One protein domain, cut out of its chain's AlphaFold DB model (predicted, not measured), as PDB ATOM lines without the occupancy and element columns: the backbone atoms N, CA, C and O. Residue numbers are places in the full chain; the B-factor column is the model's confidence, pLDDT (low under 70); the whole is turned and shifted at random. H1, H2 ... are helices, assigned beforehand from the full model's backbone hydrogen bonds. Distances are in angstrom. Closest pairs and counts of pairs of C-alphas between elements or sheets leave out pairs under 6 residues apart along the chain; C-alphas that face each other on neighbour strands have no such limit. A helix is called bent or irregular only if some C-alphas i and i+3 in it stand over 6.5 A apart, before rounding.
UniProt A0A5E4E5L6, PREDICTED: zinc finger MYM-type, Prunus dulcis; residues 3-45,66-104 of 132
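This is residues 3 to 45 and 66 to 104 of the 132 residues of the protein "PREDICTED: zinc finger MYM-type" of Prunus dulcis (UniProt A0A5E4E5L6). Look for two long bent helices, H1 and H2: arms H1a and H2b run side by side in opposite ways, and H1b splays away beyond the bend in H1. The printed part has 82 residues, 75 of them in two named helices, H1 then H2 along the chain, with no named strand; the class is all helix, and the whole is an extended rod with a radius of gyration of the C-alphas of 18.2 A and spans of 61 by 24 by 15 A.

By hydrogen bonds H1, residues 3 to 38, is one helix, but bent: C-alphas 22 and 25 are 7.4 A apart, and arms H1a, 3 to 22, and H1b, 25 to 38, stand at a steep tilt of 66 degrees. H2, residues 66 to 104, likewise one helix, is bent at C-alphas 75 and 78, 6.6 A apart; arms H2a, 66 to 75, and H2b, 78 to 104, stand at a shallow tilt of 17 degrees. H1a and H2b touch, closest at the C-alphas of Thr 14 and Ile 85, 6.0 A, at a shallow tilt of 18 degrees, opposite ways. H1b and H2b are apart. Each O i to N i+4 pair is within hydrogen-bond range in H1b, H2a and H2b; in H1a, 15 of 16.

Find C-alpha 3 at (73.634, 98.052, -20.302); H1a runs 29.5 A from there. H2b runs 37.4 A to C-alpha 104 at (62.166, 105.750, -19.067).

Residues 46 to 65 are not printed; C-alphas 45 and 66 are 8.8 A apart across the cut. Confidence is under 70 at residues 66, 95 to 100 and 103 to 104.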
ATOM      1  N   VAL A   3      74.507  98.431 -21.421       75.94
ATOM      2  CA  VAL A   3      73.634  98.052 -20.302       75.94
ATOM      3  C   VAL A   3      73.046  96.652 -20.504       75.94
ATOM      4  O   VAL A   3      73.171  95.822 -19.613       75.94
ATOM      5  N   ASP A   4      72.508  96.343 -21.691       78.44
ATOM      6  CA  ASP A   4      71.953  95.012 -22.007       78.44
ATOM      7  C   ASP A   4      72.999  93.896 -21.867       78.44
ATOM      8  O   ASP A   4      72.703  92.814 -21.371       78.44
ATOM      9  N   VAL A   5      74.246  94.178 -22.258       86.06
ATOM     10  CA  VAL A   5      75.362  93.231 -22.116       86.06
ATOM     11  C   VAL A   5      75.696  93.006 -20.642       86.06
ATOM     12  O   VAL A   5      75.832  91.863 -20.217       86.06
ATOM     13  N   ALA A   6      75.783  94.074 -19.843       84.00
ATOM     14  CA  ALA A   6      76.041  93.960 -18.408       84.00
ATOM     15  C   ALA A   6      74.932  93.175 -17.682       84.00
ATOM     16  O   ALA A   6      75.214  92.367 -16.802       84.00
ATOM     17  N   ILE A   7      73.678  93.372 -18.086       82.69
ATOM     18  CA  ILE A   7      72.518  92.632 -17.583       82.69
ATOM     19  C   ILE A   7      72.658  91.137 -17.853       82.69
ATOM     20  O   ILE A   7      72.446  90.321 -16.953       82.69
ATOM     21  N   ASP A   8      72.976  90.774 -19.093       87.19
ATOM     22  CA  ASP A   8      73.101  89.374 -19.474       87.19
ATOM     23  C   ASP A   8      74.279  88.706 -18.759       87.19
ATOM     24  O   ASP A   8      74.157  87.556 -18.338       87.19
ATOM     25  N   GLU A   9      75.371  89.431 -18.513       89.62
ATOM     26  CA  GLU A   9      76.482  88.935 -17.694       89.62
ATOM     27  C   GLU A   9      76.086  88.718 -16.223       89.62
ATOM     28  O   GLU A   9      76.399  87.672 -15.656       89.62
ATOM     29  N   VAL A  10      75.325  89.626 -15.600       89.75
ATOM     30  CA  VAL A  10      74.839  89.419 -14.219       89.75
ATOM     31  C   VAL A  10      73.887  88.221 -14.136       89.75
ATOM     32  O   VAL A  10      73.955  87.452 -13.174       89.75
ATOM     33  N   LYS A  11      73.038  88.002 -15.148       90.44
ATOM     34  CA  LYS A  11      72.185  86.802 -15.225       90.44
ATOM     35  C   LYS A  11      73.014  85.528 -15.347       90.44
ATOM     36  O   LYS A  11      72.763  84.575 -14.616       90.44
ATOM     37  N   ARG A  12      74.019  85.516 -16.230       93.44
ATOM     38  CA  ARG A  12      74.949  84.385 -16.372       93.44
ATOM     39  C   ARG A  12      75.641  84.071 -15.054       93.44
ATOM     40  O   ARG A  12      75.671  82.914 -14.650       93.44
ATOM     41  N   LEU A  13      76.134  85.098 -14.365       94.00
ATOM     42  CA  LEU A  13      76.793  84.944 -13.075       94.00
ATOM     43  C   LEU A  13      75.830  84.424 -11.998       94.00
ATOM     44  O   LEU A  13      76.200  83.565 -11.206       94.00
ATOM     45  N   THR A  14      74.584  84.899 -11.997       93.75
ATOM     46  CA  THR A  14      73.546  84.407 -11.078       93.75
ATOM     47  C   THR A  14      73.278  82.919 -11.301       93.75
ATOM     48  O   THR A  14      73.325  82.154 -10.342       93.75
ATOM     49  N   ASN A  15      73.084  82.497 -12.554       94.88
ATOM     50  CA  ASN A  15      72.867  81.088 -12.900       94.88
ATOM     51  C   ASN A  15      74.074  80.221 -12.520       94.88
ATOM     52  O   ASN A  15      73.907  79.144 -11.957       94.88
ATOM     53  N   PHE A  16      75.289  80.719 -12.770       95.56
ATOM     54  CA  PHE A  16      76.515  80.040 -12.358       95.56
ATOM     55  C   PHE A  16      76.529  79.771 -10.850       95.56
ATOM     56  O   PHE A  16      76.804  78.649 -10.436       95.56
ATOM     57  N   PHE A  17      76.204  80.767 -10.017       95.81
ATOM     58  CA  PHE A  17      76.185  80.571  -8.566       95.81
ATOM     59  C   PHE A  17      75.044  79.664  -8.093       95.81
ATOM     60  O   PHE A  17      75.216  78.962  -7.098       95.81
ATOM     61  N   GLU A  18      73.909  79.635  -8.793       95.31
ATOM     62  CA  GLU A  18      72.825  78.687  -8.507       95.31
ATOM     63  C   GLU A  18      73.262  77.235  -8.772       95.31
ATOM     64  O   GLU A  18      73.078  76.382  -7.907       95.31
ATOM     65  N   GLU A  19      73.937  76.960  -9.892       96.19
ATOM     66  CA  GLU A  19      74.512  75.635 -10.181       96.19
ATOM     67  C   GLU A  19      75.676  75.281  -9.235       96.19
ATOM     68  O   GLU A  19      75.806  74.143  -8.762       96.19
ATOM     69  N   TYR A  20      76.514  76.271  -8.922       96.12
ATOM     70  CA  TYR A  20      77.642  76.129  -8.006       96.12
ATOM     71  C   TYR A  20      77.186  75.843  -6.573       96.12
ATOM     72  O   TYR A  20      77.885  75.156  -5.831       96.12
ATOM     73  N   LYS A  21      76.004  76.309  -6.165       95.06
ATOM     74  CA  LYS A  21      75.453  75.984  -4.848       95.06
ATOM     75  C   LYS A  21      75.212  74.482  -4.678       95.06
ATOM     76  O   LYS A  21      75.514  73.929  -3.621       95.06
ATOM     77  N   GLU A  22      74.713  73.832  -5.725       94.06
ATOM     78  CA  GLU A  22      74.377  72.406  -5.706       94.06
ATOM     79  C   GLU A  22      75.622  71.518  -5.837       94.06
ATOM     80  O   GLU A  22      75.757  70.512  -5.138       94.06
ATOM     81  N   THR A  23      76.553  71.900  -6.716       95.62
ATOM     82  CA  THR A  23      77.674  71.033  -7.132       95.62
ATOM     83  C   THR A  23      79.057  71.526  -6.708       95.62
ATOM     84  O   THR A  23      80.006  70.747  -6.662       95.62
ATOM     85  N   GLY A  24      79.200  72.806  -6.371       94.50
ATOM     86  CA  GLY A  24      80.497  73.447  -6.163       94.50
ATOM     87  C   GLY A  24      81.245  72.922  -4.945       94.50
ATOM     88  O   GLY A  24      82.456  72.717  -5.014       94.50
ATOM     89  N   PHE A  25      80.532  72.642  -3.850       93.44
ATOM     90  CA  PHE A  25      81.154  72.101  -2.640       93.44
ATOM     91  C   PHE A  25      81.740  70.707  -2.881       93.44
ATOM     92  O   PHE A  25      82.902  70.459  -2.570       93.44
ATOM     93  N   THR A  26      80.960  69.809  -3.485       93.38
ATOM     94  CA  THR A  26      81.393  68.432  -3.749       93.38
ATOM     95  C   THR A  26      82.521  68.391  -4.774       93.38
ATOM     96  O   THR A  26      83.497  67.679  -4.565       93.38
ATOM     97  N   GLN A  27      82.458  69.212  -5.828       94.94
ATOM     98  CA  GLN A  27      83.547  69.337  -6.799       94.94
ATOM     99  C   GLN A  27      84.842  69.840  -6.152       94.94
ATOM    100  O   GLN A  27      85.895  69.231  -6.342       94.94
ATOM    101  N   ALA A  28      84.774  70.914  -5.359       92.31
ATOM    102  CA  ALA A  28      85.940  71.456  -4.663       92.31
ATOM    103  C   ALA A  28      86.551  70.424  -3.702       92.31
ATOM    104  O   ALA A  28      87.769  70.256  -3.657       92.31
ATOM    105  N   MET A  29      85.695  69.688  -2.992       91.50
ATOM    106  CA  MET A  29      86.087  68.605  -2.097       91.50
ATOM    107  C   MET A  29      86.804  67.473  -2.843       91.50
ATOM    108  O   MET A  29      87.868  67.024  -2.417       91.50
ATOM    109  N   THR A  30      86.263  67.027  -3.980       93.50
ATOM    110  CA  THR A  30      86.888  66.000  -4.824       93.50
ATOM    111  C   THR A  30      88.258  66.445  -5.327       93.50
ATOM    112  O   THR A  30      89.208  65.666  -5.264       93.50
ATOM    113  N   VAL A  31      88.388  67.697  -5.777       94.75
ATOM    114  CA  VAL A  31      89.669  68.250  -6.240       94.75
ATOM    115  C   VAL A  31      90.690  68.298  -5.101       94.75
ATOM    116  O   VAL A  31      91.817  67.841  -5.276       94.75
ATOM    117  N   ALA A  32      90.299  68.786  -3.921       91.44
ATOM    118  CA  ALA A  32      91.183  68.853  -2.758       91.44
ATOM    119  C   ALA A  32      91.667  67.463  -2.314       91.44
ATOM    120  O   ALA A  32      92.862  67.269  -2.090       91.44
ATOM    121  N   LYS A  33      90.758  66.478  -2.256       91.69
ATOM    122  CA  LYS A  33      91.092  65.075  -1.954       91.69
ATOM    123  C   LYS A  33      92.052  64.483  -2.994       91.69
ATOM    124  O   LYS A  33      92.985  63.771  -2.622       91.69
ATOM    125  N   GLY A  34      91.868  64.807  -4.277       94.31
ATOM    126  CA  GLY A  34      92.771  64.396  -5.356       94.31
ATOM    127  C   GLY A  34      94.195  64.921  -5.171       94.31
ATOM    128  O   GLY A  34      95.141  64.140  -5.211       94.31
ATOM    129  N   ILE A  35      94.338  66.218  -4.881       94.19
ATOM    130  CA  ILE A  35      95.644  66.853  -4.636       94.19
ATOM    131  C   ILE A  35      96.318  66.266  -3.388       94.19
ATOM    132  O   ILE A  35      97.507  65.972  -3.417       94.19
ATOM    133  N   ALA A  36      95.576  66.065  -2.296       93.00
ATOM    134  CA  ALA A  36      96.127  65.472  -1.074       93.00
ATOM    135  C   ALA A  36      96.664  64.055  -1.324       93.00
ATOM    136  O   ALA A  36      97.763  63.722  -0.887       93.00
ATOM    137  N   THR A  37      95.924  63.263  -2.107       93.62
ATOM    138  CA  THR A  37      96.342  61.916  -2.515       93.62
ATOM    139  C   THR A  37      97.614  61.960  -3.362       93.62
ATOM    140  O   THR A  37      98.528  61.179  -3.123       93.62
ATOM    141  N   GLU A  38      97.702  62.889  -4.319       95.50
ATOM    142  CA  GLU A  38      98.901  63.093  -5.146       95.50
ATOM    143  C   GLU A  38     100.123  63.503  -4.312       95.50
ATOM    144  O   GLU A  38     101.245  63.107  -4.614       95.50
ATOM    145  N   MET A  39      99.905  64.268  -3.242       95.75
ATOM    146  CA  MET A  39     100.962  64.707  -2.331       95.75
ATOM    147  C   MET A  39     101.290  63.697  -1.224       95.75
ATOM    148  O   MET A  39     102.162  63.985  -0.406       95.75
ATOM    149  N   GLU A  40     100.609  62.548  -1.171       92.06
ATOM    150  CA  GLU A  40     100.714  61.568  -0.077       92.06
ATOM    151  C   GLU A  40     100.447  62.189   1.312       92.06
ATOM    152  O   GLU A  40     100.989  61.759   2.333       92.06
ATOM    153  N   ILE A  41      99.600  63.221   1.359       90.81
ATOM    154  CA  ILE A  41      99.195  63.907   2.586       90.81
ATOM    155  C   ILE A  41      97.831  63.374   3.010       90.81
ATOM    156  O   ILE A  41      96.899  63.309   2.207       90.81
ATOM    157  N   ASP A  42      97.695  63.041   4.294       83.88
ATOM    158  CA  ASP A  42      96.399  62.667   4.854       83.88
ATOM    159  C   ASP A  42      95.427  63.855   4.807       83.88
ATOM    160  O   ASP A  42      95.724  64.961   5.274       83.88
ATOM    161  N   TYR A  43      94.256  63.627   4.221       77.31
ATOM    162  CA  TYR A  43      93.225  64.645   4.096       77.31
ATOM    163  C   TYR A  43      92.315  64.599   5.322       77.31
ATOM    164  O   TYR A  43      91.365  63.817   5.383       77.31
ATOM    165  N   VAL A  44      92.579  65.475   6.292       78.69
ATOM    166  CA  VAL A  44      91.731  65.642   7.476       78.69
ATOM    167  C   VAL A  44      91.068  67.012   7.444       78.69
ATOM    168  O   VAL A  44      91.735  68.049   7.455       78.69
ATOM    169  N   PHE A  45      89.735  67.022   7.442       71.75
ATOM    170  CA  PHE A  45      88.958  68.248   7.584       71.75
ATOM    171  C   PHE A  45      88.978  68.681   9.054       71.75
ATOM    172  O   PHE A  45      88.207  68.185   9.873       71.75
ATOM    173  N   GLU A  66      82.613  63.620   8.934       61.25
ATOM    174  CA  GLU A  66      81.442  63.787   8.071       61.25
ATOM    175  C   GLU A  66      80.455  64.842   8.619       61.25
ATOM    176  O   GLU A  66      79.939  65.663   7.866       61.25
ATOM    177  N   SER A  67      80.262  64.904   9.943       76.62
ATOM    178  CA  SER A  67      79.445  65.932  10.612       76.62
ATOM    179  C   SER A  67      80.087  67.323  10.544       76.62
ATOM    180  O   SER A  67      79.394  68.331  10.374       76.62
ATOM    181  N   VAL A  68      81.418  67.395  10.623       80.25
ATOM    182  CA  VAL A  68      82.174  68.652  10.490       80.25
ATOM    183  C   VAL A  68      82.052  69.229   9.087       80.25
ATOM    184  O   VAL A  68      81.767  70.417   8.916       80.25
ATOM    185  N   GLU A  69      82.301  68.383   8.089       83.19
ATOM    186  CA  GLU A  69      82.269  68.743   6.677       83.19
ATOM    187  C   GLU A  69      80.873  69.256   6.301       83.19
ATOM    188  O   GLU A  69      80.743  70.341   5.729       83.19
ATOM    189  N   GLU A  70      79.824  68.543   6.724       85.88
ATOM    190  CA  GLU A  70      78.439  68.933   6.457       85.88
ATOM    191  C   GLU A  70      78.042  70.207   7.224       85.88
ATOM    192  O   GLU A  70      77.386  71.093   6.670       85.88
ATOM    193  N   SER A  71      78.515  70.387   8.464       85.88
ATOM    194  CA  SER A  71      78.305  71.632   9.218       85.88
ATOM    195  C   SER A  71      78.963  72.829   8.533       85.88
ATOM    196  O   SER A  71      78.365  73.904   8.448       85.88
ATOM    197  N   PHE A  72      80.182  72.666   8.011       86.44
ATOM    198  CA  PHE A  72      80.861  73.714   7.251       86.44
ATOM    199  C   PHE A  72      80.121  74.023   5.948       86.44
ATOM    200  O   PHE A  72      79.910  75.195   5.615       86.44
ATOM    201  N   ARG A  73      79.677  72.986   5.232       90.50
ATOM    202  CA  ARG A  73      78.891  73.141   4.010       90.50
ATOM    203  C   ARG A  73      77.641  73.979   4.268       90.50
ATOM    204  O   ARG A  73      77.413  74.968   3.575       90.50
ATOM    205  N   ILE A  74      76.858  73.620   5.283       88.38
ATOM    206  CA  ILE A  74      75.578  74.272   5.573       88.38
ATOM    207  C   ILE A  74      75.781  75.681   6.138       88.38
ATOM    208  O   ILE A  74      75.166  76.635   5.661       88.38
ATOM    209  N   HIS A  75      76.638  75.838   7.148       87.69
ATOM    210  CA  HIS A  75      76.745  77.100   7.883       87.69
ATOM    211  C   HIS A  75      77.651  78.140   7.225       87.69
ATOM    212  O   HIS A  75      77.478  79.330   7.486       87.69
ATOM    213  N   TYR A  76      78.589  77.722   6.374       89.19
ATOM    214  CA  TYR A  76      79.521  78.636   5.717       89.19
ATOM    215  C   TYR A  76      79.348  78.641   4.207       89.19
ATOM    216  O   TYR A  76      79.019  79.686   3.652       89.19
ATOM    217  N   PHE A  77      79.550  77.503   3.540       92.06
ATOM    218  CA  PHE A  77      79.555  77.471   2.075       92.06
ATOM    219  C   PHE A  77      78.211  77.926   1.495       92.06
ATOM    220  O   PHE A  77      78.167  78.909   0.755       92.06
ATOM    221  N   LEU A  78      77.113  77.268   1.880       93.81
ATOM    222  CA  LEU A  78      75.776  77.618   1.396       93.81
ATOM    223  C   LEU A  78      75.406  79.047   1.793       93.81
ATOM    224  O   LEU A  78      74.913  79.802   0.961       93.81
ATOM    225  N   HIS A  79      75.725  79.449   3.024       92.38
ATOM    226  CA  HIS A  79      75.439  80.796   3.503       92.38
ATOM    227  C   HIS A  79      76.124  81.886   2.662       92.38
ATOM    228  O   HIS A  79      75.486  82.875   2.304       92.38
ATOM    229  N   ILE A  80      77.401  81.706   2.311       93.06
ATOM    230  CA  ILE A  80      78.144  82.655   1.470       93.06
ATOM    231  C   ILE A  80      77.571  82.673   0.049       93.06
ATOM    232  O   ILE A  80      77.347  83.749  -0.506       93.06
ATOM    233  N   VAL A  81      77.304  81.504  -0.538       95.06
ATOM    234  CA  VAL A  81      76.767  81.414  -1.904       95.06
ATOM    235  C   VAL A  81      75.376  82.047  -1.989       95.06
ATOM    236  O   VAL A  81      75.125  82.850  -2.887       95.06
ATOM    237  N   ASP A  82      74.498  81.784  -1.019       94.50
ATOM    238  CA  ASP A  82      73.171  82.401  -0.954       94.50
ATOM    239  C   ASP A  82      73.256  83.929  -0.784       94.50
ATOM    240  O   ASP A  82      72.489  84.661  -1.417       94.50
ATOM    241  N   GLN A  83      74.215  84.440   0.002       93.69
ATOM    242  CA  GLN A  83      74.462  85.885   0.089       93.69
ATOM    243  C   GLN A  83      74.872  86.477  -1.262       93.69
ATOM    244  O   GLN A  83      74.337  87.512  -1.659       93.69
ATOM    245  N   VAL A  84      75.794  85.832  -1.982       93.94
ATOM    246  CA  VAL A  84      76.245  86.297  -3.302       93.94
ATOM    247  C   VAL A  84      75.086  86.301  -4.297       93.94
ATOM    248  O   VAL A  84      74.870  87.311  -4.966       93.94
ATOM    249  N   ILE A  85      74.282  85.234  -4.345       94.44
ATOM    250  CA  ILE A  85      73.083  85.166  -5.193       94.44
ATOM    251  C   ILE A  85      72.116  86.308  -4.848       94.44
ATOM    252  O   ILE A  85      71.612  86.988  -5.744       94.44
ATOM    253  N   GLY A  86      71.881  86.561  -3.556       92.44
ATOM    254  CA  GLY A  86      71.038  87.664  -3.095       92.44
ATOM    255  C   GLY A  86      71.563  89.038  -3.522       92.44
ATOM    256  O   GLY A  86      70.793  89.870  -4.007       92.44
ATOM    257  N   LEU A  87      72.874  89.268  -3.404       90.94
ATOM    258  CA  LEU A  87      73.525  90.502  -3.850       90.94
ATOM    259  C   LEU A  87      73.394  90.697  -5.363       90.94
ATOM    260  O   LEU A  87      73.044  91.792  -5.795       90.94
ATOM    261  N   LEU A  88      73.617  89.653  -6.164       90.81
ATOM    262  CA  LEU A  88      73.496  89.718  -7.624       90.81
ATOM    263  C   LEU A  88      72.060  90.019  -8.066       90.81
ATOM    264  O   LEU A  88      71.843  90.903  -8.898       90.81
ATOM    265  N   LYS A  89      71.071  89.358  -7.452       89.38
ATOM    266  CA  LYS A  89      69.646  89.620  -7.711       89.38
ATOM    267  C   LYS A  89      69.262  91.055  -7.353       89.38
ATOM    268  O   LYS A  89      68.537  91.700  -8.112       89.38
ATOM    269  N   ARG A  90      69.785  91.575  -6.239       87.19
ATOM    270  CA  ARG A  90      69.563  92.964  -5.823       87.19
ATOM    271  C   ARG A  90      70.203  93.961  -6.788       87.19
ATOM    272  O   ARG A  90      69.528  94.900  -7.190       87.19
ATOM    273  N   ILE A  91      71.455  93.735  -7.198       81.94
ATOM    274  CA  ILE A  91      72.149  94.577  -8.187       81.94
ATOM    275  C   ILE A  91      71.340  94.649  -9.480       81.94
ATOM    276  O   ILE A  91      71.151  95.741 -10.005       81.94
ATOM    277  N   MET A  92      70.829  93.513  -9.967       78.12
ATOM    278  CA  MET A  92      69.910  93.501 -11.103       78.12
ATOM    279  C   MET A  92      68.723  94.434 -10.832       78.12
ATOM    280  O   MET A  92      68.548  95.419 -11.542       78.12
ATOM    281  N   PHE A  93      67.940  94.167  -9.786       75.44
ATOM    282  CA  PHE A  93      66.703  94.900  -9.511       75.44
ATOM    283  C   PHE A  93      66.910  96.417  -9.334       75.44
ATOM    284  O   PHE A  93      66.233  97.209  -9.987       75.44
ATOM    285  N   GLU A  94      67.873  96.828  -8.508       76.38
ATOM    286  CA  GLU A  94      68.129  98.239  -8.190       76.38
ATOM    287  C   GLU A  94      68.635  99.030  -9.403       76.38
ATOM    288  O   GLU A  94      68.193 100.153  -9.638       76.38
ATOM    289  N   GLN A  95      69.537  98.450 -10.200       68.69
ATOM    290  CA  GLN A  95      70.083  99.124 -11.382       68.69
ATOM    291  C   GLN A  95      69.034  99.263 -12.486       68.69
ATOM    292  O   GLN A  95      68.983 100.289 -13.165       68.69
ATOM    293  N   PHE A  96      68.171  98.259 -12.650       67.62
ATOM    294  CA  PHE A  96      67.071  98.315 -13.608       67.62
ATOM    295  C   PHE A  96      66.037  99.369 -13.247       67.62
ATOM    296  O   PHE A  96      65.659 100.160 -14.110       67.62
ATOM    297  N   GLN A  97      65.621  99.406 -11.982       68.06
ATOM    298  CA  GLN A  97      64.658 100.393 -11.517       68.06
ATOM    299  C   GLN A  97      65.228 101.812 -11.641       68.06
ATOM    300  O   GLN A  97      64.579 102.688 -12.200       68.06
ATOM    301  N   ALA A  98      66.484 102.024 -11.232       69.50
ATOM    302  CA  ALA A  98      67.140 103.321 -11.375       69.50
ATOM    303  C   ALA A  98      67.287 103.752 -12.846       69.50
ATOM    304  O   ALA A  98      67.129 104.928 -13.168       69.50
ATOM    305  N   TYR A  99      67.574 102.819 -13.757       69.94
ATOM    306  CA  TYR A  99      67.642 103.121 -15.187       69.94
ATOM    307  C   TYR A  99      66.266 103.486 -15.766       69.94
ATOM    308  O   TYR A  99      66.160 104.457 -16.519       69.94
ATOM    309  N   GLU A 100      65.217 102.741 -15.413       67.88
ATOM    310  CA  GLU A 100      63.846 103.020 -15.846       67.88
ATOM    311  C   GLU A 100      63.343 104.365 -15.300       67.88
ATOM    312  O   GLU A 100      62.796 105.164 -16.061       67.88
ATOM    313  N   ASP A 101      63.625 104.679 -14.037       72.94
ATOM    314  CA  ASP A 101      63.236 105.945 -13.413       72.94
ATOM    315  C   ASP A 101      63.953 107.152 -14.044       72.94
ATOM    316  O   ASP A 101      63.342 108.197 -14.276       72.94
ATOM    317  N   VAL A 102      65.247 107.024 -14.365       73.25
ATOM    318  CA  VAL A 102      66.043 108.134 -14.921       73.25
ATOM    319  C   VAL A 102      65.805 108.320 -16.423       73.25
ATOM    320  O   VAL A 102      65.720 109.454 -16.900       73.25
ATOM    321  N   PHE A 103      65.698 107.234 -17.191       68.00
ATOM    322  CA  PHE A 103      65.676 107.295 -18.657       68.00
ATOM    323  C   PHE A 103      64.347 106.882 -19.288       68.00
ATOM    324  O   PHE A 103      64.104 107.242 -20.444       68.00
ATOM    325  N   GLY A 104      63.466 106.194 -18.561       69.94
ATOM    326  CA  GLY A 104      62.166 105.750 -19.067       69.94
ATOM    327  C   GLY A 104      61.300 106.920 -19.527       69.94
ATOM    328  O   GLY A 104      60.764 106.896 -20.636       69.94
TER     329      GLY A 104